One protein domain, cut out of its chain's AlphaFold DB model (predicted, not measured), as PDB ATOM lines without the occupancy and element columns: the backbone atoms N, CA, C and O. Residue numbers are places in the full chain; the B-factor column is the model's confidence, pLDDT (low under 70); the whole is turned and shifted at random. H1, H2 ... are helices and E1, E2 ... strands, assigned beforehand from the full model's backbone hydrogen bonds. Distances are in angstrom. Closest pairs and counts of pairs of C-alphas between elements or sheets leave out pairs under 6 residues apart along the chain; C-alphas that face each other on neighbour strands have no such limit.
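This is residues 8 to 99, 119 to 208 and 383 to 414 of the 433 residues of the protein "HET domain-containing protein" of Trichoderma gamsii (UniProt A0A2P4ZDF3). A long, strongly twisted sheet of nine strands curls round helix H3 towards one end, while the small hairpin E2 and E3 and the long loop 137 to 159 lie towards the other. The long strands E6 and E7 run along the longest axis, and E1, E9 and E10 form a wing of the sheet, with E1 and E9 beside the start of H3 at Ala 80 and Phe 81 and E10 nearest to it at Asp 88. The 214 printed residues hold four named helices and eleven named strands, in the order E1 H1 E2 E3 E4 E5 H2 H3 E6 E7 E8 H4 E9 E10 E11, mixed in class. The large sheet is branched and mixed, with E1 and E9 parallel and its other neighbour pairs antiparallel. The whole is compact, with a radius of gyration of the C-alphas of 18.2 A, and spans 57 by 38 by 32 A.

E1, residues 8 to 10, begins at C-alpha 8 (201.625, 173.965, 200.966). H1 is 17 to 21, E2 30 to 34, E3 37 to 41, E4 54 to 57, E5 62 to 66 and H2 70 to 75. H3, 80 to 95, is 23.1 A long. E6, 121 to 136, is 41.9 A long and bends by 52 degrees at residue 124; E7, 160 to 174, is 40.0 A long and bends by 59 degrees at residue 163. E8, 179 to 190, is 36.1 A long. H4 is 195 to 199, E9 386 to 392, E10 400 to 407 and E11 412 to 414, ending at C-alpha 414 (197.086, 201.594, 204.729).

E6, E7 and E8 form a meander, each the antiparallel neighbour of the one before, in hairpins E6 and E7 (N 124 to O 172, 2.9 A) and E7 and E8 (N 171 to O 182, 2.9 A). E4 (N 56 to O 130, 2.9 A) and E5 (N 64 to O 123, 2.9 A) lie on one side of E6, with E7 on the other side. E10 (N 187 to O 406, 2.8 A) and E11 (N 183 to O 412, 2.9 A) lie on one side of E8. E9 forms a hairpin with E10 (N 389 to O 403, 2.8 A) and is parallel to E1 (N 10 to O 388, 2.8 A). The sheet curls round H3; the closest C-alphas of E1 and H3, Leu 10 and Ala 80, are 5.3 A apart. H2 only grazes the sheet and touches residues 82 to 86 of H3, in a helical hairpin at a shallow tilt of 28 degrees, opposite ways; the closest C-alphas, Ile 72 and Cys 82, are 5.9 A apart. H1, on the opposite face from H3, has a height over the sheet of 6.4 A. H4 is on the sheet too, at a height of 5.7 A, and its closest C-alpha to E3 is Trp 199 to Phe 39, 4.1 A. E2 and E3 form a hairpin (N 32 to O 39, 2.8 A). Every O i to N i+4 pair is within hydrogen-bond range in H3 and H4, but 1 of 2 in H2 and 0 of 1 in H1, where 2 of 2 O i to N i+3 pairs are.

The two farthest C-alphas, of Gln 119 and Pro 155, are 57.4 A apart. Residues 100 to 118 and 209 to 382 are not printed, with gaps of 10.3 A and 11.0 A between the C-alphas. The links E3 to E4 and E6 to E7 are long, and residues 139 to 145 stand free. The model's mean pLDDT over the printed part is 81.9; it is under 70 at residues 35, 47 to 52, 99, 134 to 161 and 383.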
ATOM      1  N   LEU A   8     202.995 174.335 200.660       88.31
ATOM      2  CA  LEU A   8     201.625 173.965 200.966       88.31
ATOM      3  C   LEU A   8     200.864 173.811 199.658       88.31
ATOM      4  O   LEU A   8     200.862 174.734 198.855       88.31
ATOM      5  N   LEU A   9     200.187 172.690 199.442       90.12
ATOM      6  CA  LEU A   9     199.307 172.525 198.289       90.12
ATOM      7  C   LEU A   9     197.872 172.898 198.676       90.12
ATOM      8  O   LEU A   9     197.353 172.387 199.663       90.12
ATOM      9  N   LEU A  10     197.230 173.779 197.908       91.19
ATOM     10  CA  LEU A  10     195.799 174.049 198.025       91.19
ATOM     11  C   LEU A  10     195.019 172.983 197.244       91.19
ATOM     12  O   LEU A  10     194.683 173.177 196.081       91.19
ATOM     13  N   ASP A  11     194.781 171.836 197.873       87.88
ATOM     14  CA  ASP A  11     194.041 170.701 197.307       87.88
ATOM     15  C   ASP A  11     192.617 170.561 197.868       87.88
ATOM     16  O   ASP A  11     191.724 170.073 197.178       87.88
ATOM     17  N   GLN A  12     192.396 171.005 199.107       88.81
ATOM     18  CA  GLN A  12     191.103 170.982 199.789       88.81
ATOM     19  C   GLN A  12     190.734 172.385 200.301       88.81
ATOM     20  O   GLN A  12     190.812 172.662 201.506       88.81
ATOM     21  N   PRO A  13     190.361 173.324 199.408       91.69
ATOM     22  CA  PRO A  13     189.934 174.648 199.836       91.69
ATOM     23  C   PRO A  13     188.633 174.564 200.646       91.69
ATOM     24  O   PRO A  13     187.657 173.923 200.249       91.69
ATOM     25  N   CYS A  14     188.594 175.257 201.787       93.75
ATOM     26  CA  CYS A  14     187.341 175.475 202.510       93.75
ATOM     27  C   CYS A  14     186.409 176.403 201.713       93.75
ATOM     28  O   CYS A  14     186.840 177.040 200.752       93.75
ATOM     29  N   GLU A  15     185.150 176.533 202.138       92.75
ATOM     30  CA  GLU A  15     184.139 177.360 201.454       92.75
ATOM     31  C   GLU A  15     184.608 178.792 201.145       92.75
ATOM     32  O   GLU A  15     184.329 179.305 200.067       92.75
ATOM     33  N   TYR A  16     185.402 179.393 202.037       92.44
ATOM     34  CA  TYR A  16     185.959 180.731 201.851       92.44
ATOM     35  C   TYR A  16     187.112 180.762 200.843       92.44
ATOM     36  O   TYR A  16     187.284 181.745 200.136       92.44
ATOM     37  N   CYS A  17     187.939 179.716 200.786       91.88
ATOM     38  CA  CYS A  17     189.174 179.705 199.996       91.88
ATOM     39  C   CYS A  17     188.991 179.206 198.563       91.88
ATOM     40  O   CYS A  17     189.929 179.336 197.783       91.88
ATOM     41  N   LYS A  18     187.813 178.680 198.200       89.25
ATOM     42  CA  LYS A  18     187.503 178.270 196.816       89.25
ATOM     43  C   LYS A  18     187.701 179.403 195.810       89.25
ATOM     44  O   LYS A  18     188.124 179.170 194.688       89.25
ATOM     45  N   VAL A  19     187.484 180.646 196.240       85.44
ATOM     46  CA  VAL A  19     187.680 181.839 195.403       85.44
ATOM     47  C   VAL A  19     189.128 182.023 194.920       85.44
ATOM     48  O   VAL A  19     189.365 182.771 193.980       85.44
ATOM     49  N   LEU A  20     190.107 181.349 195.539       86.44
ATOM     50  CA  LEU A  20     191.513 181.407 195.125       86.44
ATOM     51  C   LEU A  20     191.831 180.533 193.911       86.44
ATOM     52  O   LEU A  20     192.863 180.770 193.289       86.44
ATOM     53  N   GLU A  21     190.969 179.578 193.547       82.44
ATOM     54  CA  GLU A  21     191.168 178.687 192.390       82.44
ATOM     55  C   GLU A  21     191.074 179.420 191.031       82.44
ATOM     56  O   GLU A  21     191.174 178.774 189.995       82.44
ATOM     57  N   LEU A  22     190.916 180.757 191.044       81.12
ATOM     58  CA  LEU A  22     190.916 181.694 189.911       81.12
ATOM     59  C   LEU A  22     190.258 181.110 188.655       81.12
ATOM     60  O   LEU A  22     190.928 180.667 187.727       81.12
ATOM     61  N   ASN A  23     188.929 181.146 188.612       86.81
ATOM     62  CA  ASN A  23     188.178 180.731 187.433       86.81
ATOM     63  C   ASN A  23     188.157 181.864 186.397       86.81
ATOM     64  O   ASN A  23     187.554 182.919 186.616       86.81
ATOM     65  N   ASP A  24     188.814 181.647 185.262       88.50
ATOM     66  CA  ASP A  24     188.953 182.676 184.243       88.50
ATOM     67  C   ASP A  24     187.648 183.047 183.539       88.50
ATOM     68  O   ASP A  24     187.428 184.225 183.276       88.50
ATOM     69  N   THR A  25     186.724 182.111 183.345       87.56
ATOM     70  CA  THR A  25     185.401 182.415 182.777       87.56
ATOM     71  C   THR A  25     184.523 183.193 183.764       87.56
ATOM     72  O   THR A  25     183.955 184.231 183.415       87.56
ATOM     73  N   LEU A  26     184.442 182.740 185.021       85.75
ATOM     74  CA  LEU A  26     183.626 183.351 186.080       85.75
ATOM     75  C   LEU A  26     184.034 184.805 186.350       85.75
ATOM     76  O   LEU A  26     183.185 185.660 186.607       85.75
ATOM     77  N   HIS A  27     185.331 185.095 186.270       83.62
ATOM     78  CA  HIS A  27     185.879 186.433 186.481       83.62
ATOM     79  C   HIS A  27     185.896 187.298 185.207       83.62
ATOM     80  O   HIS A  27     186.549 188.344 185.171       83.62
ATOM     81  N   GLY A  28     185.146 186.900 184.171       84.81
ATOM     82  CA  GLY A  28     184.983 187.670 182.939       84.81
ATOM     83  C   GLY A  28     186.264 187.755 182.113       84.81
ATOM     84  O   GLY A  28     186.513 188.778 181.477       84.81
ATOM     85  N   GLY A  29     187.090 186.715 182.180       87.00
ATOM     86  CA  GLY A  29     188.274 186.548 181.363       87.00
ATOM     87  C   GLY A  29     187.915 186.443 179.887       87.00
ATOM     88  O   GLY A  29     186.958 185.774 179.497       87.00
ATOM     89  N   VAL A  30     188.701 187.111 179.056       89.56
ATOM     90  CA  VAL A  30     188.607 187.049 177.601       89.56
ATOM     91  C   VAL A  30     189.959 186.604 177.074       89.56
ATOM     92  O   VAL A  30     190.979 187.218 177.393       89.56
ATOM     93  N   ALA A  31     189.974 185.535 176.277       89.56
ATOM     94  CA  ALA A  31     191.183 185.109 175.586       89.56
ATOM     95  C   ALA A  31     191.630 186.193 174.599       89.56
ATOM     96  O   ALA A  31     190.833 186.708 173.816       89.56
ATOM     97  N   GLN A  32     192.913 186.503 174.634       86.81
ATOM     98  CA  GLN A  32     193.591 187.449 173.766       86.81
ATOM     99  C   GLN A  32     194.804 186.762 173.142       86.81
ATOM    100  O   GLN A  32     195.305 185.758 173.659       86.81
ATOM    101  N   GLU A  33     195.292 187.323 172.044       81.94
ATOM    102  CA  GLU A  33     196.518 186.880 171.394       81.94
ATOM    103  C   GLU A  33     197.367 188.093 171.015       81.94
ATOM    104  O   GLU A  33     196.879 189.030 170.385       81.94
ATOM    105  N   ALA A  34     198.637 188.084 171.413       73.06
ATOM    106  CA  ALA A  34     199.612 189.099 171.028       73.06
ATOM    107  C   ALA A  34     200.984 188.445 170.852       73.06
ATOM    108  O   ALA A  34     201.370 187.584 171.643       73.06
ATOM    109  N   GLY A  35     201.715 188.819 169.798       66.75
ATOM    110  CA  GLY A  35     203.055 188.278 169.533       66.75
ATOM    111  C   GLY A  35     203.105 186.750 169.388       66.75
ATOM    112  O   GLY A  35     204.092 186.138 169.783       66.75
ATOM    113  N   GLY A  36     202.034 186.119 168.887       71.12
ATOM    114  CA  GLY A  36     201.927 184.657 168.750       71.12
ATOM    115  C   GLY A  36     201.693 183.905 170.065       71.12
ATOM    116  O   GLY A  36     201.791 182.679 170.100       71.12
ATOM    117  N   LYS A  37     201.390 184.618 171.156       74.31
ATOM    118  CA  LYS A  37     201.086 184.039 172.467       74.31
ATOM    119  C   LYS A  37     199.658 184.336 172.874       74.31
ATOM    120  O   LYS A  37     199.190 185.467 172.765       74.31
ATOM    121  N   ARG A  38     198.995 183.317 173.415       84.62
ATOM    122  CA  ARG A  38     197.634 183.416 173.944       84.62
ATOM    123  C   ARG A  38     197.661 183.662 175.450       84.62
ATOM    124  O   ARG A  38     198.440 183.036 176.169       84.62
ATOM    125  N   PHE A  39     196.803 184.560 175.913       88.38
ATOM    126  CA  PHE A  39     196.664 184.922 177.323       88.38
ATOM    127  C   PHE A  39     195.219 185.277 177.665       88.38
ATOM    128  O   PHE A  39     194.430 185.586 176.774       88.38
ATOM    129  N   VAL A  40     194.870 185.264 178.950       89.25
ATOM    130  CA  VAL A  40     193.571 185.752 179.417       89.25
ATOM    131  C   VAL A  40     193.678 187.174 179.951       89.25
ATOM    132  O   VAL A  40     194.543 187.495 180.764       89.25
ATOM    133  N   GLN A  41     192.761 188.027 179.509       85.81
ATOM    134  CA  GLN A  41     192.556 189.363 180.049       85.81
ATOM    135  C   GLN A  41     191.300 189.371 180.919       85.81
ATOM    136  O   GLN A  41     190.207 189.098 180.429       85.81
ATOM    137  N   PHE A  42     191.439 189.716 182.196       84.31
ATOM    138  CA  PHE A  42     190.312 189.807 183.124       84.31
ATOM    139  C   PHE A  42     189.661 191.190 183.098       84.31
ATOM    140  O   PHE A  42     190.316 192.209 182.859       84.31
ATOM    141  N   LYS A  43     188.366 191.245 183.427       75.81
ATOM    142  CA  LYS A  43     187.663 192.507 183.669       75.81
ATOM    143  C   LYS A  43     188.059 193.072 185.038       75.81
ATOM    144  O   LYS A  43     187.439 192.770 186.053       75.81
ATOM    145  N   SER A  44     189.097 193.898 185.064       74.31
ATOM    146  CA  SER A  44     189.594 194.562 186.276       74.31
ATOM    147  C   SER A  44     188.990 195.951 186.488       74.31
ATOM    148  O   SER A  44     188.642 196.647 185.533       74.31
ATOM    149  N   ILE A  45     188.916 196.384 187.747       70.81
ATOM    150  CA  ILE A  45     188.466 197.728 188.127       70.81
ATOM    151  C   ILE A  45     189.689 198.614 188.378       70.81
ATOM    152  O   ILE A  45     190.608 198.196 189.081       70.81
ATOM    153  N   VAL A  46     189.678 199.841 187.845       77.00
ATOM    154  CA  VAL A  46     190.680 200.873 188.156       77.00
ATOM    155  C   VAL A  46     190.403 201.440 189.546       77.00
ATOM    156  O   VAL A  46     189.345 202.018 189.791       77.00
ATOM    157  N   VAL A  47     191.357 201.294 190.460       68.88
ATOM    158  CA  VAL A  47     191.211 201.699 191.868       68.88
ATOM    159  C   VAL A  47     191.617 203.157 192.103       68.88
ATOM    160  O   VAL A  47     191.135 203.803 193.041       68.88
ATOM    161  N   ASN A  48     192.494 203.710 191.265       67.31
ATOM    162  CA  ASN A  48     193.001 205.070 191.418       67.31
ATOM    163  C   ASN A  48     193.275 205.727 190.059       67.31
ATOM    164  O   ASN A  48     194.210 205.372 189.369       67.31
ATOM    165  N   GLU A  49     192.504 206.746 189.693       66.50
ATOM    166  CA  GLU A  49     192.647 207.415 188.390       66.50
ATOM    167  C   GLU A  49     193.990 208.142 188.192       66.50
ATOM    168  O   GLU A  49     194.398 208.370 187.057       66.50
ATOM    169  N   ARG A  50     194.684 208.527 189.277       61.31
ATOM    170  CA  ARG A  50     195.993 209.204 189.195       61.31
ATOM    171  C   ARG A  50     197.160 208.236 189.038       61.31
ATOM    172  O   ARG A  50     198.181 208.627 188.487       61.31
ATOM    173  N   ASP A  51     197.003 207.033 189.572       59.41
ATOM    174  CA  ASP A  51     197.977 205.947 189.522       59.41
ATOM    175  C   ASP A  51     197.187 204.638 189.376       59.41
ATOM    176  O   ASP A  51     196.762 204.064 190.386       59.41
ATOM    177  N   PRO A  52     196.806 204.278 188.134       64.00
ATOM    178  CA  PRO A  52     195.809 203.252 187.871       64.00
ATOM    179  C   PRO A  52     196.310 201.865 188.259       64.00
ATOM    180  O   PRO A  52     197.002 201.184 187.514       64.00
ATOM    181  N   GLU A  53     195.878 201.437 189.440       70.19
ATOM    182  CA  GLU A  53     195.954 200.062 189.913       70.19
ATOM    183  C   GLU A  53     194.706 199.284 189.490       70.19
ATOM    184  O   GLU A  53     193.580 199.721 189.744       70.19
ATOM    185  N   TYR A  54     194.899 198.114 188.886       81.94
ATOM    186  CA  TYR A  54     193.818 197.284 188.364       81.94
ATOM    187  C   TYR A  54     193.605 196.081 189.273       81.94
ATOM    188  O   TYR A  54     194.519 195.286 189.481       81.94
ATOM    189  N   GLN A  55     192.404 195.936 189.832       87.00
ATOM    190  CA  GLN A  55     192.106 194.868 190.787       87.00
ATOM    191  C   GLN A  55     190.958 193.974 190.327       87.00
ATOM    192  O   GLN A  55     189.956 194.443 189.781       87.00
ATOM    193  N   LEU A  56     191.105 192.681 190.615       88.56
ATOM    194  CA  LEU A  56     190.058 191.671 190.559       88.56
ATOM    195  C   LEU A  56     189.741 191.230 191.994       88.56
ATOM    196  O   LEU A  56     190.544 190.543 192.627       88.56
ATOM    197  N   SER A  57     188.588 191.659 192.510       89.00
ATOM    198  CA  SER A  57     188.099 191.259 193.836       89.00
ATOM    199  C   SER A  57     187.564 189.831 193.807       89.00
ATOM    200  O   SER A  57     186.828 189.455 192.891       89.00
ATOM    201  N   LEU A  58     187.927 189.048 194.821       89.38
ATOM    202  CA  LEU A  58     187.455 187.675 194.999       89.38
ATOM    203  C   LEU A  58     186.247 187.584 195.941       89.38
ATOM    204  O   LEU A  58     185.700 186.499 196.128       89.38
ATOM    205  N   GLY A  59     185.836 188.695 196.563       86.81
ATOM    206  CA  GLY A  59     184.710 188.725 197.499       86.81
ATOM    207  C   GLY A  59     184.962 187.950 198.796       86.81
ATOM    208  O   GLY A  59     184.016 187.537 199.467       86.81
ATOM    209  N   TYR A  60     186.226 187.736 199.167       92.38
ATOM    210  CA  TYR A  60     186.588 187.000 200.376       92.38
ATOM    211  C   TYR A  60     186.363 187.872 201.616       92.38
ATOM    212  O   TYR A  60     187.035 188.885 201.802       92.38
ATOM    213  N   ARG A  61     185.476 187.456 202.526       94.56
ATOM    214  CA  ARG A  61     185.224 188.171 203.786       94.56
ATOM    215  C   ARG A  61     185.233 187.250 204.983       94.56
ATOM    216  O   ARG A  61     184.674 186.155 204.934       94.56
ATOM    217  N   ARG A  62     185.855 187.702 206.076       95.25
ATOM    218  CA  ARG A  62     185.930 186.908 207.305       95.25
ATOM    219  C   ARG A  62     186.213 187.741 208.543       95.25
ATOM    220  O   ARG A  62     187.075 188.610 208.513       95.25
ATOM    221  N   GLU A  63     185.559 187.407 209.648       96.88
ATOM    222  CA  GLU A  63     185.827 187.991 210.965       96.88
ATOM    223  C   GLU A  63     186.537 186.993 211.884       96.88
ATOM    224  O   GLU A  63     186.280 185.784 211.843       96.88
ATOM    225  N   ASP A  64     187.436 187.498 212.727       97.56
ATOM    226  CA  ASP A  64     188.148 186.695 213.717       97.56
ATOM    227  C   ASP A  64     188.683 187.549 214.885       97.56
ATOM    228  O   ASP A  64     188.496 188.768 214.940       97.56
ATOM    229  N   ILE A  65     189.367 186.907 215.838       96.12
ATOM    230  CA  ILE A  65     189.944 187.558 217.022       96.12
ATOM    231  C   ILE A  65     191.446 187.268 217.112       96.12
ATOM    232  O   ILE A  65     191.879 186.133 217.322       96.12
ATOM    233  N   LEU A  66     192.268 188.310 216.996       93.69
ATOM    234  CA  LEU A  66     193.712 188.246 217.231       93.69
ATOM    235  C   LEU A  66     194.021 188.128 218.733       93.69
ATOM    236  O   LEU A  66     193.291 188.695 219.542       93.69
ATOM    237  N   PRO A  67     195.127 187.462 219.122       92.31
ATOM    238  CA  PRO A  67     196.110 186.772 218.273       92.31
ATOM    239  C   PRO A  67     195.749 185.305 217.960       92.31
ATOM    240  O   PRO A  67     196.518 184.628 217.272       92.31
ATOM    241  N   GLY A  68     194.659 184.779 218.529       91.38
ATOM    242  CA  GLY A  68     194.320 183.350 218.483       91.38
ATOM    243  C   GLY A  68     193.818 182.882 217.116       91.38
ATOM    244  O   GLY A  68     194.191 181.791 216.661       91.38
ATOM    245  N   LEU A  69     193.038 183.746 216.465       96.50
ATOM    246  CA  LEU A  69     192.339 183.522 215.203       96.50
ATOM    247  C   LEU A  69     191.531 182.207 215.212       96.50
ATOM    248  O   LEU A  69     191.819 181.334 214.389       96.50
ATOM    249  N   PRO A  70     190.627 181.976 216.191       96.56
ATOM    250  CA  PRO A  70     189.903 180.710 216.339       96.56
ATOM    251  C   PRO A  70     189.111 180.288 215.095       96.56
ATOM    252  O   PRO A  70     189.119 179.101 214.762       96.56
ATOM    253  N   ASN A  71     188.484 181.224 214.374       95.88
ATOM    254  CA  ASN A  71     187.690 180.873 213.194       95.88
ATOM    255  C   ASN A  71     188.600 180.351 212.079       95.88
ATOM    256  O   ASN A  71     188.383 179.258 211.552       95.88
ATOM    257  N   ILE A  72     189.663 181.091 211.746       96.38
ATOM    258  CA  ILE A  72     190.653 180.665 210.751       96.38
ATOM    259  C   ILE A  72     191.360 179.388 211.219       96.38
ATOM    260  O   ILE A  72     191.608 178.507 210.395       96.38
ATOM    261  N   ALA A  73     191.629 179.241 212.522       96.19
ATOM    262  CA  ALA A  73     192.245 178.048 213.099       96.19
ATOM    263  C   ALA A  73     191.433 176.774 212.840       96.19
ATOM    264  O   ALA A  73     192.040 175.747 212.545       96.19
ATOM    265  N   ALA A  74     190.100 176.840 212.905       96.06
ATOM    266  CA  ALA A  74     189.236 175.700 212.600       96.06
ATOM    267  C   ALA A  74     189.433 175.224 211.151       96.06
ATOM    268  O   ALA A  74     189.718 174.057 210.905       96.06
ATOM    269  N   THR A  75     189.394 176.148 210.187       96.06
ATOM    270  CA  THR A  75     189.594 175.817 208.765       96.06
ATOM    271  C   THR A  75     191.047 175.507 208.398       96.06
ATOM    272  O   THR A  75     191.288 174.790 207.438       96.06
ATOM    273  N   ALA A  76     192.034 176.021 209.139       93.88
ATOM    274  CA  ALA A  76     193.462 175.795 208.887       93.88
ATOM    275  C   ALA A  76     193.919 174.346 209.139       93.88
ATOM    276  O   ALA A  76     195.036 173.976 208.761       93.88
ATOM    277  N   GLN A  77     193.075 173.531 209.779       92.06
ATOM    278  CA  GLN A  77     193.324 172.102 209.950       92.06
ATOM    279  C   GLN A  77     193.357 171.398 208.587       92.06
ATOM    280  O   GLN A  77     194.273 170.621 208.331       92.06
ATOM    281  N   THR A  78     192.435 171.752 207.688       92.75
ATOM    282  CA  THR A  78     192.269 171.115 206.372       92.75
ATOM    283  C   THR A  78     192.657 172.021 205.202       92.75
ATOM    284  O   THR A  78     193.218 171.543 204.226       92.75
ATOM    285  N   CYS A  79     192.445 173.335 205.300       95.19
ATOM    286  CA  CYS A  79     192.735 174.281 204.224       95.19
ATOM    287  C   CYS A  79     194.141 174.891 204.347       95.19
ATOM    288  O   CYS A  79     194.446 175.633 205.290       95.19
ATOM    289  N   ALA A  80     194.974 174.642 203.335       94.25
ATOM    290  CA  ALA A  80     196.344 175.138 203.234       94.25
ATOM    291  C   ALA A  80     196.456 176.675 203.264       94.25
ATOM    292  O   ALA A  80     197.274 177.214 204.012       94.25
ATOM    293  N   PHE A  81     195.603 177.400 202.527       94.00
ATOM    294  CA  PHE A  81     195.622 178.869 202.557       94.00
ATOM    295  C   PHE A  81     195.242 179.411 203.937       94.00
ATOM    296  O   PHE A  81     195.893 180.326 204.428       94.00
ATOM    297  N   CYS A  82     194.250 178.822 204.615       95.19
ATOM    298  CA  CYS A  82     193.895 179.228 205.979       95.19
ATOM    299  C   CYS A  82     195.063 179.028 206.955       95.19
ATOM    300  O   CYS A  82     195.279 179.864 207.833       95.19
ATOM    301  N   ARG A  83     195.836 177.945 206.798       93.75
ATOM    302  CA  ARG A  83     197.042 177.686 207.597       93.75
ATOM    303  C   ARG A  83     198.112 178.751 207.370       93.75
ATOM    304  O   ARG A  83     198.592 179.329 208.348       93.75
ATOM    305  N   MET A  84     198.418 179.045 206.104       92.62
ATOM    306  CA  MET A  84     199.350 180.106 205.711       92.62
ATOM    307  C   MET A  84     198.895 181.473 206.239       92.62
ATOM    308  O   MET A  84     199.592 182.083 207.046       92.62
ATOM    309  N   LEU A  85     197.679 181.898 205.891       93.75
ATOM    310  CA  LEU A  85     197.103 183.184 206.281       93.75
ATOM    311  C   LEU A  85     197.089 183.374 207.805       93.75
ATOM    312  O   LEU A  85     197.416 184.449 208.305       93.75
ATOM    313  N   ARG A  86     196.759 182.329 208.575       93.44
ATOM    314  CA  ARG A  86     196.817 182.383 210.043       93.44
ATOM    315  C   ARG A  86     198.234 182.639 210.552       93.44
ATOM    316  O   ARG A  86     198.407 183.415 211.493       93.44
ATOM    317  N   SER A  87     199.231 181.966 209.980       90.94
ATOM    318  CA  SER A  87     200.642 182.164 210.331       90.94
ATOM    319  C   SER A  87     201.073 183.605 210.041       90.94
ATOM    320  O   SER A  87     201.595 184.290 210.926       90.94
ATOM    321  N   ASP A  88     200.744 184.095 208.848       91.19
ATOM    322  CA  ASP A  88     201.113 185.418 208.345       91.19
ATOM    323  C   ASP A  88     200.469 186.559 209.138       91.19
ATOM    324  O   ASP A  88     201.139 187.534 209.494       91.19
ATOM    325  N   LEU A  89     199.184 186.424 209.485       92.19
ATOM    326  CA  LEU A  89     198.467 187.385 210.325       92.19
ATOM    327  C   LEU A  89     199.054 187.442 211.736       92.19
ATOM    328  O   LEU A  89     199.266 188.529 212.274       92.19
ATOM    329  N   ARG A  90     199.375 186.289 212.340       91.06
ATOM    330  CA  ARG A  90     200.009 186.241 213.670       91.06
ATOM    331  C   ARG A  90     201.408 186.842 213.644       91.06
ATOM    332  O   ARG A  90     201.773 187.561 214.576       91.06
ATOM    333  N   PHE A  91     202.188 186.551 212.605       87.62
ATOM    334  CA  PHE A  91     203.516 187.126 212.418       87.62
ATOM    335  C   PHE A  91     203.440 188.647 212.257       87.62
ATOM    336  O   PHE A  91     204.100 189.371 213.004       87.62
ATOM    337  N   SER A  92     202.570 189.128 211.368       88.56
ATOM    338  CA  SER A  92     202.345 190.555 211.145       88.56
ATOM    339  C   SER A  92     201.889 191.254 212.424       88.56
ATOM    340  O   SER A  92     202.497 192.243 212.822       88.56
ATOM    341  N   TYR A  93     200.917 190.695 213.150       88.50
ATOM    342  CA  TYR A  93     200.401 191.282 214.392       88.50
ATOM    343  C   TYR A  93     201.467 191.459 215.485       88.50
ATOM    344  O   TYR A  93     201.411 192.411 216.262       88.50
ATOM    345  N   ARG A  94     202.466 190.569 215.547       86.88
ATOM    346  CA  ARG A  94     203.613 190.708 216.465       86.88
ATOM    347  C   ARG A  94     204.556 191.845 216.069       86.88
ATOM    348  O   ARG A  94     205.275 192.345 216.927       86.88
ATOM    349  N   LYS A  95     204.594 192.210 214.784       83.06
ATOM    350  CA  LYS A  95     205.460 193.260 214.229       83.06
ATOM    351  C   LYS A  95     204.802 194.638 214.204       83.06
ATOM    352  O   LYS A  95     205.515 195.633 214.121       83.06
ATOM    353  N   LEU A  96     203.474 194.707 214.278       83.38
ATOM    354  CA  LEU A  96     202.755 195.975 214.332       83.38
ATOM    355  C   LEU A  96     203.091 196.747 215.616       83.38
ATOM    356  O   LEU A  96     203.061 196.193 216.716       83.38
ATOM    357  N   LYS A  97     203.342 198.054 215.475       74.19
ATOM    358  CA  LYS A  97     203.322 198.984 216.608       74.19
ATOM    359  C   LYS A  97     201.874 199.120 217.072       74.19
ATOM    360  O   LYS A  97     201.039 199.634 216.333       74.19
ATOM    361  N   LYS A  98     201.572 198.602 218.260       74.50
ATOM    362  CA  LYS A  98     200.223 198.655 218.834       74.50
ATOM    363  C   LYS A  98     200.002 200.024 219.488       74.50
ATOM    364  O   LYS A  98     200.926 200.494 220.154       74.50
ATOM    365  N   PRO A  99     198.826 200.648 219.314       68.12
ATOM    366  CA  PRO A  99     198.521 201.916 219.968       68.12
ATOM    367  C   PRO A  99     198.500 201.720 221.492       68.12
ATOM    368  O   PRO A  99     197.927 200.743 221.979       68.12
ATOM    369  N   GLN A 119     197.396 192.227 223.614       71.31
ATOM    370  CA  GLN A 119     195.999 192.644 223.663       71.31
ATOM    371  C   GLN A 119     195.202 191.916 222.577       71.31
ATOM    372  O   GLN A 119     195.679 191.774 221.443       71.31
ATOM    373  N   ASN A 120     194.007 191.447 222.927       86.06
ATOM    374  CA  ASN A 120     193.076 190.891 221.953       86.06
ATOM    375  C   ASN A 120     192.526 192.018 221.074       86.06
ATOM    376  O   ASN A 120     192.245 193.107 221.571       86.06
ATOM    377  N   ALA A 121     192.368 191.752 219.782       91.12
ATOM    378  CA  ALA A 121     191.812 192.709 218.832       91.12
ATOM    379  C   ALA A 121     190.858 191.991 217.881       91.12
ATOM    380  O   ALA A 121     191.123 190.854 217.477       91.12
ATOM    381  N   LYS A 122     189.757 192.649 217.517       95.44
ATOM    382  CA  LYS A 122     188.886 192.155 216.451       95.44
ATOM    383  C   LYS A 122     189.593 192.386 215.123       95.44
ATOM    384  O   LYS A 122     190.195 193.437 214.916       95.44
ATOM    385  N   ILE A 123     189.542 191.402 214.238       96.19
ATOM    386  CA  ILE A 123     190.062 191.526 212.881       96.19
ATOM    387  C   ILE A 123     188.963 191.179 211.884       96.19
ATOM    388  O   ILE A 123     188.275 190.170 212.026       96.19
ATOM    389  N   MET A 124     188.835 192.007 210.854       96.44
ATOM    390  CA  MET A 124     187.991 191.752 209.698       96.44
ATOM    391  C   MET A 124     188.866 191.705 208.452       96.44
ATOM    392  O   MET A 124     189.523 192.684 208.111       96.44
ATOM    393  N   ILE A 125     188.861 190.574 207.758       96.56
ATOM    394  CA  ILE A 125     189.352 190.475 206.388       96.56
ATOM    395  C   ILE A 125     188.234 191.002 205.500       96.56
ATOM    396  O   ILE A 125     187.163 190.396 205.419       96.56
ATOM    397  N   THR A 126     188.462 192.167 204.903       93.56
ATOM    398  CA  THR A 126     187.430 192.902 204.167       93.56
ATOM    399  C   THR A 126     187.344 192.483 202.709       93.56
ATOM    400  O   THR A 126     186.265 192.590 202.128       93.56
ATOM    401  N   ASP A 127     188.474 192.073 202.128       91.75
ATOM    402  CA  ASP A 127     188.540 191.506 200.783       91.75
ATOM    403  C   ASP A 127     189.873 190.784 200.533       91.75
ATOM    404  O   ASP A 127     190.857 190.997 201.257       91.75
ATOM    405  N   VAL A 128     189.912 189.979 199.471       92.88
ATOM    406  CA  VAL A 128     191.137 189.414 198.893       92.88
ATOM    407  C   VAL A 128     191.119 189.662 197.391       92.88
ATOM    408  O   VAL A 128     190.181 189.245 196.717       92.88
ATOM    409  N   ASN A 129     192.153 190.321 196.869       91.94
ATOM    410  CA  ASN A 129     192.165 190.816 195.493       91.94
ATOM    411  C   ASN A 129     193.425 190.371 194.755       91.94
ATOM    412  O   ASN A 129     194.524 190.442 195.304       91.94
ATOM    413  N   TYR A 130     193.280 189.997 193.486       90.69
ATOM    414  CA  TYR A 130     194.403 189.939 192.555       90.69
ATOM    415  C   TYR A 130     194.654 191.337 191.983       90.69
ATOM    416  O   TYR A 130     193.742 191.958 191.436       90.69
ATOM    417  N   LEU A 131     195.879 191.840 192.125       88.00
ATOM    418  CA  LEU A 131     196.336 193.096 191.538       88.00
ATOM    419  C   LEU A 131     197.092 192.813 190.239       88.00
ATOM    420  O   LEU A 131     198.013 191.988 190.209       88.00
ATOM    421  N   TYR A 132     196.745 193.570 189.206       84.94
ATOM    422  CA  TYR A 132     197.433 193.616 187.928       84.94
ATOM    423  C   TYR A 132     198.232 194.911 187.831       84.94
ATOM    424  O   TYR A 132     197.744 195.990 188.173       84.94
ATOM    425  N   ASN A 133     199.465 194.794 187.354       76.69
ATOM    426  CA  ASN A 133     200.244 195.954 186.950       76.69
ATOM    427  C   ASN A 133     199.912 196.276 185.502       76.69
ATOM    428  O   ASN A 133     200.010 195.389 184.658       76.69
ATOM    429  N   HIS A 134     199.599 197.536 185.227       69.75
ATOM    430  CA  HIS A 134     199.269 198.022 183.895       69.75
ATOM    431  C   HIS A 134     200.357 198.991 183.436       69.75
ATOM    432  O   HIS A 134     200.359 200.170 183.797       69.75
ATOM    433  N   ILE A 135     201.309 198.511 182.639       59.47
ATOM    434  CA  ILE A 135     202.404 199.355 182.153       59.47
ATOM    435  C   ILE A 135     202.039 199.894 180.770       59.47
ATOM    436  O   ILE A 135     201.732 199.137 179.848       59.47
ATOM    437  N   ARG A 136     202.082 201.224 180.623       54.34
ATOM    438  CA  ARG A 136     202.105 201.877 179.308       54.34
ATOM    439  C   ARG A 136     203.552 201.936 178.829       54.34
ATOM    440  O   ARG A 136     204.428 202.369 179.580       54.34
ATOM    441  N   TYR A 137     203.791 201.509 177.594       42.91
ATOM    442  CA  TYR A 137     205.105 201.567 176.956       42.91
ATOM    443  C   TYR A 137     205.690 202.996 177.055       42.91
ATOM    444  O   TYR A 137     205.013 203.963 176.706       42.91
ATOM    445  N   GLY A 138     206.917 203.139 177.578       42.75
ATOM    446  CA  GLY A 138     207.586 204.438 177.783       42.75
ATOM    447  C   GLY A 138     207.417 205.100 179.164       42.75
ATOM    448  O   GLY A 138     207.843 206.242 179.335       42.75
ATOM    449  N   SER A 139     206.816 204.424 180.152       41.69
ATOM    450  CA  SER A 139     206.808 204.899 181.549       41.69
ATOM    451  C   SER A 139     208.205 204.788 182.198       41.69
ATOM    452  O   SER A 139     208.880 203.790 181.957       41.69
ATOM    453  N   PRO A 140     208.642 205.729 183.064       38.94
ATOM    454  CA  PRO A 140     209.892 205.620 183.836       38.94
ATOM    455  C   PRO A 140     209.984 204.380 184.744       38.94
ATOM    456  O   PRO A 140     211.077 204.012 185.167       38.94
ATOM    457  N   ASP A 141     208.846 203.744 185.040       37.84
ATOM    458  CA  ASP A 141     208.753 202.501 185.820       37.84
ATOM    459  C   ASP A 141     208.938 201.230 184.960       37.84
ATOM    460  O   ASP A 141     208.800 200.111 185.456       37.84
ATOM    461  N   TYR A 142     209.228 201.389 183.664       39.19
ATOM    462  CA  TYR A 142     209.569 200.307 182.742       39.19
ATOM    463  C   TYR A 142     211.013 199.845 183.012       39.19
ATOM    464  O   TYR A 142     211.955 200.326 182.387       39.19
ATOM    465  N   TRP A 143     211.182 198.932 183.970       40.66
ATOM    466  CA  TRP A 143     212.433 198.198 184.188       40.66
ATOM    467  C   TRP A 143     212.255 196.762 183.687       40.66
ATOM    468  O   TRP A 143     211.417 196.011 184.188       40.66
ATOM    469  N   ASP A 144     213.016 196.430 182.649       42.47
ATOM    470  CA  ASP A 144     212.958 195.208 181.834       42.47
ATOM    471  C   ASP A 144     213.799 194.069 182.459       42.47
ATOM    472  O   ASP A 144     214.503 193.339 181.768       42.47
ATOM    473  N   ASP A 145     213.797 193.938 183.791       42.38
ATOM    474  CA  ASP A 145     214.754 193.054 184.485       42.38
ATOM    475  C   ASP A 145     214.318 191.570 184.531       42.38
ATOM    476  O   ASP A 145     215.131 190.694 184.840       42.38
ATOM    477  N   ASP A 146     213.056 191.262 184.197       44.56
ATOM    478  CA  ASP A 146     212.476 189.909 184.304       44.56
ATOM    479  C   ASP A 146     212.033 189.274 182.964       44.56
ATOM    480  O   ASP A 146     211.747 188.072 182.938       44.56
ATOM    481  N   ASP A 147     212.001 190.025 181.856       45.72
ATOM    482  CA  ASP A 147     211.646 189.508 180.521       45.72
ATOM    483  C   ASP A 147     212.922 189.114 179.753       45.72
ATOM    484  O   ASP A 147     213.327 189.751 178.787       45.72
ATOM    485  N   ASP A 148     213.591 188.057 180.215       47.91
ATOM    486  CA  ASP A 148     214.825 187.545 179.603       47.91
ATOM    487  C   ASP A 148     214.710 186.058 179.261       47.91
ATOM    488  O   ASP A 148     215.536 185.232 179.634       47.91
ATOM    489  N   ASP A 149     213.631 185.703 178.569       44.66
ATOM    490  CA  ASP A 149     213.488 184.387 177.938       44.66
ATOM    491  C   ASP A 149     213.960 184.445 176.455       44.66
ATOM    492  O   ASP A 149     213.569 183.622 175.630       44.66
ATOM    493  N   GLY A 150     214.800 185.433 176.092       41.97
ATOM    494  CA  GLY A 150     215.234 185.688 174.708       41.97
ATOM    495  C   GLY A 150     214.141 186.289 173.813       41.97
ATOM    496  O   GLY A 150     214.194 186.177 172.587       41.97
ATOM    497  N   GLU A 151     213.122 186.899 174.416       46.84
ATOM    498  CA  GLU A 151     211.943 187.393 173.712       46.84
ATOM    499  C   GLU A 151     212.224 188.749 173.068       46.84
ATOM    500  O   GLU A 151     212.454 189.762 173.723       46.84
ATOM    501  N   SER A 152     212.217 188.761 171.738       38.88
ATOM    502  CA  SER A 152     212.300 189.975 170.936       38.88
ATOM    503  C   SER A 152     211.255 191.003 171.382       38.88
ATOM    504  O   SER A 152     210.073 190.670 171.489       38.88
ATOM    505  N   ARG A 153     211.709 192.253 171.579       43.78
ATOM    506  CA  ARG A 153     210.877 193.441 171.839       43.78
ATOM    507  C   ARG A 153     209.578 193.391 171.024       43.78
ATOM    508  O   ARG A 153     209.656 193.160 169.812       43.78
ATOM    509  N   PRO A 154     208.408 193.662 171.628       39.09
ATOM    510  CA  PRO A 154     207.183 193.759 170.856       39.09
ATOM    511  C   PRO A 154     207.321 194.881 169.812       39.09
ATOM    512  O   PRO A 154     207.872 195.945 170.109       39.09
ATOM    513  N   PRO A 155     206.847 194.664 168.576       39.50
ATOM    514  CA  PRO A 155     207.150 195.538 167.445       39.50
ATOM    515  C   PRO A 155     206.441 196.905 167.468       39.50
ATOM    516  O   PRO A 155     206.715 197.709 166.582       39.50
ATOM    517  N   ASN A 156     205.560 197.207 168.438       43.53
ATOM    518  CA  ASN A 156     204.743 198.427 168.425       43.53
ATOM    519  C   ASN A 156     204.690 199.200 169.756       43.53
ATOM    520  O   ASN A 156     204.455 198.659 170.831       43.53
ATOM    521  N   HIS A 157     204.807 200.526 169.637       45.34
ATOM    522  CA  HIS A 157     204.827 201.522 170.717       45.34
ATOM    523  C   HIS A 157     203.463 201.800 171.393       45.34
ATOM    524  O   HIS A 157     203.361 202.726 172.197       45.34
ATOM    525  N   SER A 158     202.410 201.042 171.072       45.50
ATOM    526  CA  SER A 158     201.027 201.296 171.518       45.50
ATOM    527  C   SER A 158     200.436 200.227 172.438       45.50
ATOM    528  O   SER A 158     199.311 200.395 172.906       45.50
ATOM    529  N   ASP A 159     201.155 199.136 172.689       52.28
ATOM    530  CA  ASP A 159     200.578 197.987 173.378       52.28
ATOM    531  C   ASP A 159     200.564 198.199 174.898       52.28
ATOM    532  O   ASP A 159     201.560 198.545 175.538       52.28
ATOM    533  N   VAL A 160     199.375 198.027 175.469       54.06
ATOM    534  CA  VAL A 160     199.107 198.074 176.903       54.06
ATOM    535  C   VAL A 160     199.281 196.671 177.473       54.06
ATOM    536  O   VAL A 160     198.672 195.717 176.984       54.06
ATOM    537  N   TYR A 161     200.095 196.539 178.520       63.94
ATOM    538  CA  TYR A 161     200.451 195.241 179.079       63.94
ATOM    539  C   TYR A 161     200.019 195.121 180.548       63.94
ATOM    540  O   TYR A 161     200.659 195.690 181.433       63.94
ATOM    541  N   ASP A 162     198.979 194.312 180.783       73.31
ATOM    542  CA  ASP A 162     198.522 193.906 182.115       73.31
ATOM    543  C   ASP A 162     199.129 192.572 182.529       73.31
ATOM    544  O   ASP A 162     199.021 191.584 181.807       73.31
ATOM    545  N   TRP A 163     199.744 192.504 183.702       81.38
ATOM    546  CA  TRP A 163     200.320 191.254 184.193       81.38
ATOM    547  C   TRP A 163     199.965 191.006 185.653       81.38
ATOM    548  O   TRP A 163     199.908 191.939 186.462       81.38
ATOM    549  N   LEU A 164     199.684 189.741 185.976       86.25
ATOM    550  CA  LEU A 164     199.258 189.328 187.307       86.25
ATOM    551  C   LEU A 164     200.431 189.475 188.279       86.25
ATOM    552  O   LEU A 164     201.443 188.780 188.174       86.25
ATOM    553  N   ASN A 165     200.294 190.404 189.223       83.94
ATOM    554  CA  ASN A 165     201.406 190.862 190.040       83.94
ATOM    555  C   ASN A 165     201.352 190.282 191.462       83.94
ATOM    556  O   ASN A 165     202.229 189.513 191.860       83.94
ATOM    557  N   ILE A 166     200.347 190.661 192.251       89.81
ATOM    558  CA  ILE A 166     200.266 190.298 193.673       89.81
ATOM    559  C   ILE A 166     198.840 189.927 194.076       89.81
ATOM    560  O   ILE A 166     197.874 190.468 193.546       89.81
ATOM    561  N   LEU A 167     198.713 189.036 195.054       92.81
ATOM    562  CA  LEU A 167     197.475 188.798 195.791       92.81
ATOM    563  C   LEU A 167     197.518 189.655 197.062       92.81
ATOM    564  O   LEU A 167     198.465 189.571 197.845       92.81
ATOM    565  N   ILE A 168     196.507 190.488 197.279       92.69
ATOM    566  CA  ILE A 168     196.415 191.378 198.437       92.69
ATOM    567  C   ILE A 168     195.276 190.921 199.337       92.69
ATOM    568  O   ILE A 168     194.145 190.781 198.885       92.69
ATOM    569  N   VAL A 169     195.563 190.750 200.626       94.56
ATOM    570  CA  VAL A 169     194.554 190.518 201.664       94.56
ATOM    571  C   VAL A 169     194.373 191.810 202.449       94.56
ATOM    572  O   VAL A 169     195.291 192.250 203.148       94.56
ATOM    573  N   TYR A 170     193.198 192.423 202.339       94.31
ATOM    574  CA  TYR A 170     192.858 193.641 203.068       94.31
ATOM    575  C   TYR A 170     192.281 193.296 204.432       94.31
ATOM    576  O   TYR A 170     191.342 192.505 204.538       94.31
ATOM    577  N   VAL A 171     192.831 193.908 205.480       95.31
ATOM    578  CA  VAL A 171     192.388 193.671 206.853       95.31
ATOM    579  C   VAL A 171     192.151 194.972 207.600       95.31
ATOM    580  O   VAL A 171     192.902 195.936 207.470       95.31
ATOM    581  N   GLU A 172     191.123 194.982 208.429       95.31
ATOM    582  CA  GLU A 172     190.863 196.021 209.412       95.31
ATOM    583  C   GLU A 172     191.015 195.414 210.805       95.31
ATOM    584  O   GLU A 172     190.434 194.369 211.099       95.31
ATOM    585  N   ILE A 173     191.843 196.036 211.641       93.69
ATOM    586  CA  ILE A 173     192.071 195.611 213.022       93.69
ATOM    587  C   ILE A 173     191.503 196.680 213.941       93.69
ATOM    588  O   ILE A 173     191.853 197.854 213.811       93.69
ATOM    589  N   ASP A 174     190.654 196.254 214.869       92.62
ATOM    590  CA  ASP A 174     190.000 197.088 215.867       92.62
ATOM    591  C   ASP A 174     190.404 196.644 217.282       92.62
ATOM    592  O   ASP A 174     190.137 195.519 217.719       92.62
ATOM    593  N   TRP A 175     191.065 197.554 217.998       89.06
ATOM    594  CA  TRP A 175     191.470 197.395 219.397       89.06
ATOM    595  C   TRP A 175     190.421 197.942 220.385       89.06
ATOM    596  O   TRP A 175     190.668 197.982 221.588       89.06
ATOM    597  N   GLY A 176     189.257 198.387 219.902       86.31
ATOM    598  CA  GLY A 176     188.149 198.957 220.675       86.31
ATOM    599  C   GLY A 176     188.238 200.474 220.872       86.31
ATOM    600  O   GLY A 176     187.217 201.148 220.928       86.31
ATOM    601  N   PHE A 177     189.452 201.025 220.944       82.44
ATOM    602  CA  PHE A 177     189.722 202.471 221.052       82.44
ATOM    603  C   PHE A 177     190.430 203.040 219.813       82.44
ATOM    604  O   PHE A 177     190.581 204.251 219.665       82.44
ATOM    605  N   HIS A 178     190.884 202.167 218.916       85.06
ATOM    606  CA  HIS A 178     191.557 202.526 217.680       85.06
ATOM    607  C   HIS A 178     191.298 201.438 216.643       85.06
ATOM    608  O   HIS A 178     191.394 200.256 216.969       85.06
ATOM    609  N   ASN A 179     191.045 201.832 215.395       88.94
ATOM    610  CA  ASN A 179     191.034 200.918 214.261       88.94
ATOM    611  C   ASN A 179     192.014 201.368 213.174       88.94
ATOM    612  O   ASN A 179     192.177 202.560 212.890       88.94
ATOM    613  N   ALA A 180     192.666 200.404 212.542       90.44
ATOM    614  CA  ALA A 180     193.586 200.655 211.445       90.44
ATOM    615  C   ALA A 180     193.416 199.611 210.347       90.44
ATOM    616  O   ALA A 180     193.087 198.452 210.600       90.44
ATOM    617  N   LYS A 181     193.648 200.053 209.112       92.50
ATOM    618  CA  LYS A 181     193.583 199.211 207.921       92.50
ATOM    619  C   LYS A 181     194.988 198.806 207.521       92.50
ATOM    620  O   LYS A 181     195.895 199.636 207.510       92.50
ATOM    621  N   TYR A 182     195.155 197.545 207.170       92.69
ATOM    622  CA  TYR A 182     196.410 196.980 206.712       92.69
ATOM    623  C   TYR A 182     196.180 196.143 205.456       92.69
ATOM    624  O   TYR A 182     195.058 195.746 205.141       92.69
ATOM    625  N   SER A 183     197.265 195.861 204.747       92.50
ATOM    626  CA  SER A 183     197.284 194.883 203.663       92.50
ATOM    627  C   SER A 183     198.415 193.889 203.875       92.50
ATOM    628  O   SER A 183     199.525 194.277 204.244       92.50
ATOM    629  N   LEU A 184     198.136 192.611 203.634       92.81
ATOM    630  CA  LEU A 184     199.164 191.594 203.445       92.81
ATOM    631  C   LEU A 184     199.334 191.407 201.940       92.81
ATOM    632  O   LEU A 184     198.347 191.219 201.231       92.81
ATOM    633  N   GLN A 185     200.571 191.491 201.460       92.25
ATOM    634  CA  GLN A 185     200.890 191.381 200.040       92.25
ATOM    635  C   GLN A 185     201.622 190.071 199.777       92.25
ATOM    636  O   GLN A 185     202.685 189.805 200.345       92.25
ATOM    637  N   TYR A 186     201.052 189.271 198.891       92.19
ATOM    638  CA  TYR A 186     201.594 187.999 198.466       92.19
ATOM    639  C   TYR A 186     202.049 188.117 197.020       92.19
ATOM    640  O   TYR A 186     201.267 188.460 196.136       92.19
ATOM    641  N   GLN A 187     203.318 187.822 196.773       90.75
ATOM    642  CA  GLN A 187     203.831 187.741 195.415       90.75
ATOM    643  C   GLN A 187     203.368 186.445 194.759       90.75
ATOM    644  O   GLN A 187     203.290 185.404 195.419       90.75
ATOM    645  N   ILE A 188     203.057 186.549 193.470       91.38
ATOM    646  CA  ILE A 188     202.588 185.454 192.626       91.38
ATOM    647  C   ILE A 188     203.720 185.053 191.683       91.38
ATOM    648  O   ILE A 188     204.384 185.923 191.119       91.38
ATOM    649  N   TYR A 189     203.928 183.748 191.528       90.00
ATOM    650  CA  TYR A 189     204.975 183.164 190.696       90.00
ATOM    651  C   TYR A 189     204.435 182.000 189.868       90.00
ATOM    652  O   TYR A 189     203.469 181.350 190.266       90.00
ATOM    653  N   ALA A 190     205.093 181.715 188.747       89.38
ATOM    654  CA  ALA A 190     204.857 180.519 187.946       89.38
ATOM    655  C   ALA A 190     206.175 180.034 187.328       89.38
ATOM    656  O   ALA A 190     207.059 180.836 187.009       89.38
ATOM    657  N   ASP A 191     206.334 178.719 187.194       85.56
ATOM    658  CA  ASP A 191     207.515 178.143 186.554       85.56
ATOM    659  C   ASP A 191     207.616 178.572 185.085       85.56
ATOM    660  O   ASP A 191     206.611 178.738 184.400       85.56
ATOM    661  N   ALA A 192     208.846 178.747 184.590       80.69
ATOM    662  CA  ALA A 192     209.081 179.295 183.253       80.69
ATOM    663  C   ALA A 192     208.438 178.465 182.132       80.69
ATOM    664  O   ALA A 192     207.974 179.026 181.146       80.69
ATOM    665  N   CYS A 193     208.392 177.145 182.318       84.19
ATOM    666  CA  CYS A 193     207.824 176.193 181.369       84.19
ATOM    667  C   CYS A 193     206.353 175.846 181.662       84.19
ATOM    668  O   CYS A 193     205.787 175.013 180.961       84.19
ATOM    669  N   ASP A 194     205.746 176.423 182.708       89.12
ATOM    670  CA  ASP A 194     204.345 176.170 183.050       89.12
ATOM    671  C   ASP A 194     203.421 177.010 182.142       89.12
ATOM    672  O   ASP A 194     203.559 178.239 182.114       89.12
ATOM    673  N   PRO A 195     202.453 176.404 181.422       90.94
ATOM    674  CA  PRO A 195     201.521 177.129 180.552       90.94
ATOM    675  C   PRO A 195     200.739 178.253 181.251       90.94
ATOM    676  O   PRO A 195     200.337 179.229 180.610       90.94
ATOM    677  N   CYS A 196     200.542 178.160 182.571       91.00
ATOM    678  CA  CYS A 196     199.877 179.199 183.358       91.00
ATOM    679  C   CYS A 196     200.669 180.506 183.371       91.00
ATOM    680  O   CYS A 196     200.064 181.572 183.481       91.00
ATOM    681  N   ARG A 197     202.004 180.446 183.249       89.62
ATOM    682  CA  ARG A 197     202.870 181.629 183.261       89.62
ATOM    683  C   ARG A 197     202.503 182.582 182.133       89.62
ATOM    684  O   ARG A 197     202.268 183.761 182.390       89.62
ATOM    685  N   SER A 198     202.417 182.075 180.904       87.94
ATOM    686  CA  SER A 198     202.016 182.873 179.744       87.94
ATOM    687  C   SER A 198     200.531 183.216 179.785       87.94
ATOM    688  O   SER A 198     200.172 184.362 179.533       87.94
ATOM    689  N   TRP A 199     199.675 182.257 180.158       91.69
ATOM    690  CA  TRP A 199     198.226 182.458 180.147       91.69
ATOM    691  C   TRP A 199     197.760 183.550 181.112       91.69
ATOM    692  O   TRP A 199     197.027 184.449 180.713       91.69
ATOM    693  N   LEU A 200     198.220 183.495 182.365       90.12
ATOM    694  CA  LEU A 200     197.910 184.468 183.421       90.12
ATOM    695  C   LEU A 200     198.880 185.654 183.438       90.12
ATOM    696  O   LEU A 200     198.758 186.539 184.286       90.12
ATOM    697  N   ARG A 201     199.861 185.663 182.527       87.62
ATOM    698  CA  ARG A 201     200.894 186.696 182.408       87.62
ATOM    699  C   ARG A 201     201.613 186.933 183.737       87.62
ATOM    700  O   ARG A 201     201.669 188.047 184.241       87.62
ATOM    701  N   ILE A 202     202.151 185.877 184.336       87.50
ATOM    702  CA  ILE A 202     202.942 185.962 185.570       87.50
ATOM    703  C   ILE A 202     204.416 186.103 185.178       87.50
ATOM    704  O   ILE A 202     204.969 185.200 184.557       87.50
ATOM    705  N   ARG A 203     205.095 187.199 185.547       83.44
ATOM    706  CA  ARG A 203     206.532 187.324 185.212       83.44
ATOM    707  C   ARG A 203     207.453 186.664 186.227       83.44
ATOM    708  O   ARG A 203     208.484 186.120 185.841       83.44
ATOM    709  N   ARG A 204     207.096 186.682 187.516       83.62
ATOM    710  CA  ARG A 204     208.016 186.224 188.563       83.62
ATOM    711  C   ARG A 204     208.209 184.710 188.524       83.62
ATOM    712  O   ARG A 204     207.244 183.946 188.480       83.62
ATOM    713  N   LYS A 205     209.466 184.286 188.650       79.31
ATOM    714  CA  LYS A 205     209.867 182.879 188.781       79.31
ATOM    715  C   LYS A 205     209.841 182.455 190.264       79.31
ATOM    716  O   LYS A 205     210.257 183.244 191.114       79.31
ATOM    717  N   PRO A 206     209.388 181.234 190.606       75.56
ATOM    718  CA  PRO A 206     209.317 180.762 191.988       75.56
ATOM    719  C   PRO A 206     210.634 180.916 192.758       75.56
ATOM    720  O   PRO A 206     211.697 180.520 192.275       75.56
ATOM    721  N   ILE A 207     210.546 181.457 193.978       72.06
ATOM    722  CA  ILE A 207     211.690 181.674 194.875       72.06
ATOM    723  C   ILE A 207     211.830 180.491 195.837       72.06
ATOM    724  O   ILE A 207     210.902 180.178 196.588       72.06
ATOM    725  N   SER A 208     213.017 179.883 195.876       73.44
ATOM    726  CA  SER A 208     213.357 178.851 196.859       73.44
ATOM    727  C   SER A 208     213.533 179.448 198.262       73.44
ATOM    728  O   SER A 208     214.008 180.569 198.427       73.44
ATOM    729  N   SER A 383     209.967 180.756 208.445       67.12
ATOM    730  CA  SER A 383     209.688 180.048 207.194       67.12
ATOM    731  C   SER A 383     208.519 180.760 206.528       67.12
ATOM    732  O   SER A 383     207.445 180.871 207.118       67.12
ATOM    733  N   ARG A 384     208.755 181.313 205.337       76.75
ATOM    734  CA  ARG A 384     207.707 181.886 204.490       76.75
ATOM    735  C   ARG A 384     207.111 180.719 203.701       76.75
ATOM    736  O   ARG A 384     207.761 180.307 202.729       76.75
ATOM    737  N   PRO A 385     205.962 180.147 204.105       83.06
ATOM    738  CA  PRO A 385     205.383 179.046 203.355       83.06
ATOM    739  C   PRO A 385     205.068 179.515 201.935       83.06
ATOM    740  O   PRO A 385     204.739 180.680 201.701       83.06
ATOM    741  N   THR A 386     205.212 178.608 200.979       87.56
ATOM    742  CA  THR A 386     204.806 178.856 199.595       87.56
ATOM    743  C   THR A 386     203.545 178.060 199.341       87.56
ATOM    744  O   THR A 386     203.575 176.834 199.427       87.56
ATOM    745  N   LEU A 387     202.444 178.738 199.040       91.62
ATOM    746  CA  LEU A 387     201.210 178.069 198.658       91.62
ATOM    747  C   LEU A 387     201.230 177.775 197.160       91.62
ATOM    748  O   LEU A 387     201.413 178.684 196.360       91.62
ATOM    749  N   GLN A 388     201.013 176.524 196.791       92.12
ATOM    750  CA  GLN A 388     200.749 176.080 195.432       92.12
ATOM    751  C   GLN A 388     199.244 176.027 195.204       92.12
ATOM    752  O   GLN A 388     198.527 175.321 195.913       92.12
ATOM    753  N   VAL A 389     198.777 176.758 194.203       92.00
ATOM    754  CA  VAL A 389     197.390 176.779 193.750       92.00
ATOM    755  C   VAL A 389     197.359 176.149 192.367       92.00
ATOM    756  O   VAL A 389     198.043 176.611 191.454       92.00
ATOM    757  N   LYS A 390     196.601 175.064 192.212       92.06
ATOM    758  CA  LYS A 390     196.390 174.464 190.893       92.06
ATOM    759  C   LYS A 390     195.482 175.378 190.086       92.06
ATOM    760  O   LYS A 390     194.446 175.802 190.584       92.06
ATOM    761  N   PHE A 391     195.862 175.633 188.844       92.62
ATOM    762  CA  PHE A 391     195.062 176.391 187.899       92.62
ATOM    763  C   PHE A 391     194.708 175.510 186.704       92.62
ATOM    764  O   PHE A 391     195.528 174.728 186.213       92.62
ATOM    765  N   ARG A 392     193.475 175.651 186.229       93.69
ATOM    766  CA  ARG A 392     193.007 175.105 184.958       93.69
ATOM    767  C   ARG A 392     192.089 176.138 184.334       93.69
ATOM    768  O   ARG A 392     191.122 176.545 184.969       93.69
ATOM    769  N   SER A 393     192.392 176.526 183.104       94.62
ATOM    770  CA  SER A 393     191.548 177.447 182.356       94.62
ATOM    771  C   SER A 393     190.258 176.751 181.918       94.62
ATOM    772  O   SER A 393     190.286 175.611 181.442       94.62
ATOM    773  N   GLU A 394     189.126 177.436 182.076       94.12
ATOM    774  CA  GLU A 394     187.846 177.018 181.491       94.12
ATOM    775  C   GLU A 394     187.698 177.525 180.052       94.12
ATOM    776  O   GLU A 394     187.013 176.903 179.242       94.12
ATOM    777  N   ILE A 395     188.376 178.626 179.722       93.94
ATOM    778  CA  ILE A 395     188.395 179.217 178.381       93.94
ATOM    779  C   ILE A 395     189.257 178.380 177.422       93.94
ATOM    780  O   ILE A 395     188.873 178.156 176.274       93.94
ATOM    781  N   ASP A 396     190.417 177.904 177.878       93.06
ATOM    782  CA  ASP A 396     191.312 177.028 177.126       93.06
ATOM    783  C   ASP A 396     191.738 175.819 177.963       93.06
ATOM    784  O   ASP A 396     192.722 175.831 178.700       93.06
ATOM    785  N   THR A 397     191.013 174.718 177.790       93.00
ATOM    786  CA  THR A 397     191.222 173.481 178.559       93.00
ATOM    787  C   THR A 397     192.608 172.839 178.405       93.00
ATOM    788  O   THR A 397     192.967 171.994 179.233       93.00
ATOM    789  N   SER A 398     193.392 173.229 177.390       92.88
ATOM    790  CA  SER A 398     194.783 172.777 177.234       92.88
ATOM    791  C   SER A 398     195.726 173.413 178.262       92.88
ATOM    792  O   SER A 398     196.806 172.884 178.527       92.88
ATOM    793  N   ILE A 399     195.298 174.509 178.892       93.81
ATOM    794  CA  ILE A 399     196.088 175.279 179.842       93.81
ATOM    795  C   ILE A 399     195.748 174.838 181.261       93.81
ATOM    796  O   ILE A 399     194.656 175.064 181.791       93.81
ATOM    797  N   SER A 400     196.727 174.216 181.907       94.75
ATOM    798  CA  SER A 400     196.676 173.890 183.327       94.75
ATOM    799  C   SER A 400     198.080 173.809 183.905       94.75
ATOM    800  O   SER A 400     199.030 173.537 183.173       94.75
ATOM    801  N   GLY A 401     198.200 174.021 185.210       93.06
ATOM    802  CA  GLY A 401     199.485 174.033 185.894       93.06
ATOM    803  C   GLY A 401     199.373 174.558 187.318       93.06
ATOM    804  O   GLY A 401     198.337 174.382 187.973       93.06
ATOM    805  N   VAL A 402     200.451 175.151 187.821       91.56
ATOM    806  CA  VAL A 402     200.564 175.565 189.222       91.56
ATOM    807  C   VAL A 402     201.030 177.010 189.336       91.56
ATOM    808  O   VAL A 402     202.049 177.411 188.778       91.56
ATOM    809  N   VAL A 403     200.298 177.776 190.138       92.06
ATOM    810  CA  VAL A 403     200.649 179.134 190.548       92.06
ATOM    811  C   VAL A 403     201.127 179.104 191.995       92.06
ATOM    812  O   VAL A 403     200.489 178.502 192.860       92.06
ATOM    813  N   HIS A 404     202.239 179.768 192.289       91.31
ATOM    814  CA  HIS A 404     202.791 179.857 193.639       91.31
ATOM    815  C   HIS A 404     202.500 181.226 194.246       91.31
ATOM    816  O   HIS A 404     202.674 182.251 193.595       91.31
ATOM    817  N   ILE A 405     202.099 181.255 195.514       91.38
ATOM    818  CA  ILE A 405     201.737 182.471 196.249       91.38
ATOM    819  C   ILE A 405     202.532 182.515 197.555       91.38
ATOM    820  O   ILE A 405     202.558 181.537 198.306       91.38
ATOM    821  N   ARG A 406     203.193 183.644 197.838       88.19
ATOM    822  CA  ARG A 406     204.057 183.779 199.023       88.19
ATOM    823  C   ARG A 406     204.138 185.211 199.546       88.19
ATOM    824  O   ARG A 406     204.399 186.139 198.784       88.19
ATOM    825  N   MET A 407     204.002 185.386 200.862       87.19
ATOM    826  CA  MET A 407     204.232 186.672 201.531       87.19
ATOM    827  C   MET A 407     205.733 186.898 201.754       87.19
ATOM    828  O   MET A 407     206.412 186.057 202.349       87.19
ATOM    829  N   LEU A 408     206.264 188.035 201.293       75.56
ATOM    830  CA  LEU A 408     207.657 188.418 201.557       75.56
ATOM    831  C   LEU A 408     207.771 189.386 202.737       75.56
ATOM    832  O   LEU A 408     208.624 189.194 203.605       75.56
ATOM    833  N   ASP A 409     206.878 190.365 202.827       76.94
ATOM    834  CA  ASP A 409     206.922 191.394 203.864       76.94
ATOM    835  C   ASP A 409     205.743 191.275 204.842       76.94
ATOM    836  O   ASP A 409     204.660 190.846 204.441       76.94
ATOM    837  N   PRO A 410     205.912 191.682 206.115       78.19
ATOM    838  CA  PRO A 410     204.797 191.820 207.048       78.19
ATOM    839  C   PRO A 410     203.727 192.799 206.543       78.19
ATOM    840  O   PRO A 410     203.987 193.641 205.681       78.19
ATOM    841  N   ALA A 411     202.544 192.739 207.162       84.19
ATOM    842  CA  ALA A 411     201.430 193.621 206.829       84.19
ATOM    843  C   ALA A 411     201.823 195.110 206.814       84.19
ATOM    844  O   ALA A 411     202.432 195.627 207.756       84.19
ATOM    845  N   ARG A 412     201.416 195.811 205.753       85.44
ATOM    846  CA  ARG A 412     201.662 197.242 205.549       85.44
ATOM    847  C   ARG A 412     200.449 198.051 205.996       85.44
ATOM    848  O   ARG A 412     199.320 197.700 205.658       85.44
ATOM    849  N   LEU A 413     200.677 199.126 206.755       86.19
ATOM    850  CA  LEU A 413     199.624 200.067 207.150       86.19
ATOM    851  C   LEU A 413     199.088 200.779 205.907       86.19
ATOM    852  O   LEU A 413     199.865 201.323 205.127       86.19
ATOM    853  N   ILE A 414     197.768 200.810 205.755       81.50
ATOM    854  CA  ILE A 414     197.086 201.594 204.729       81.50
ATOM    855  C   ILE A 414     196.734 202.940 205.368       81.50
ATOM    856  O   ILE A 414     195.890 202.980 206.272       81.50
TER     857      ILE A 414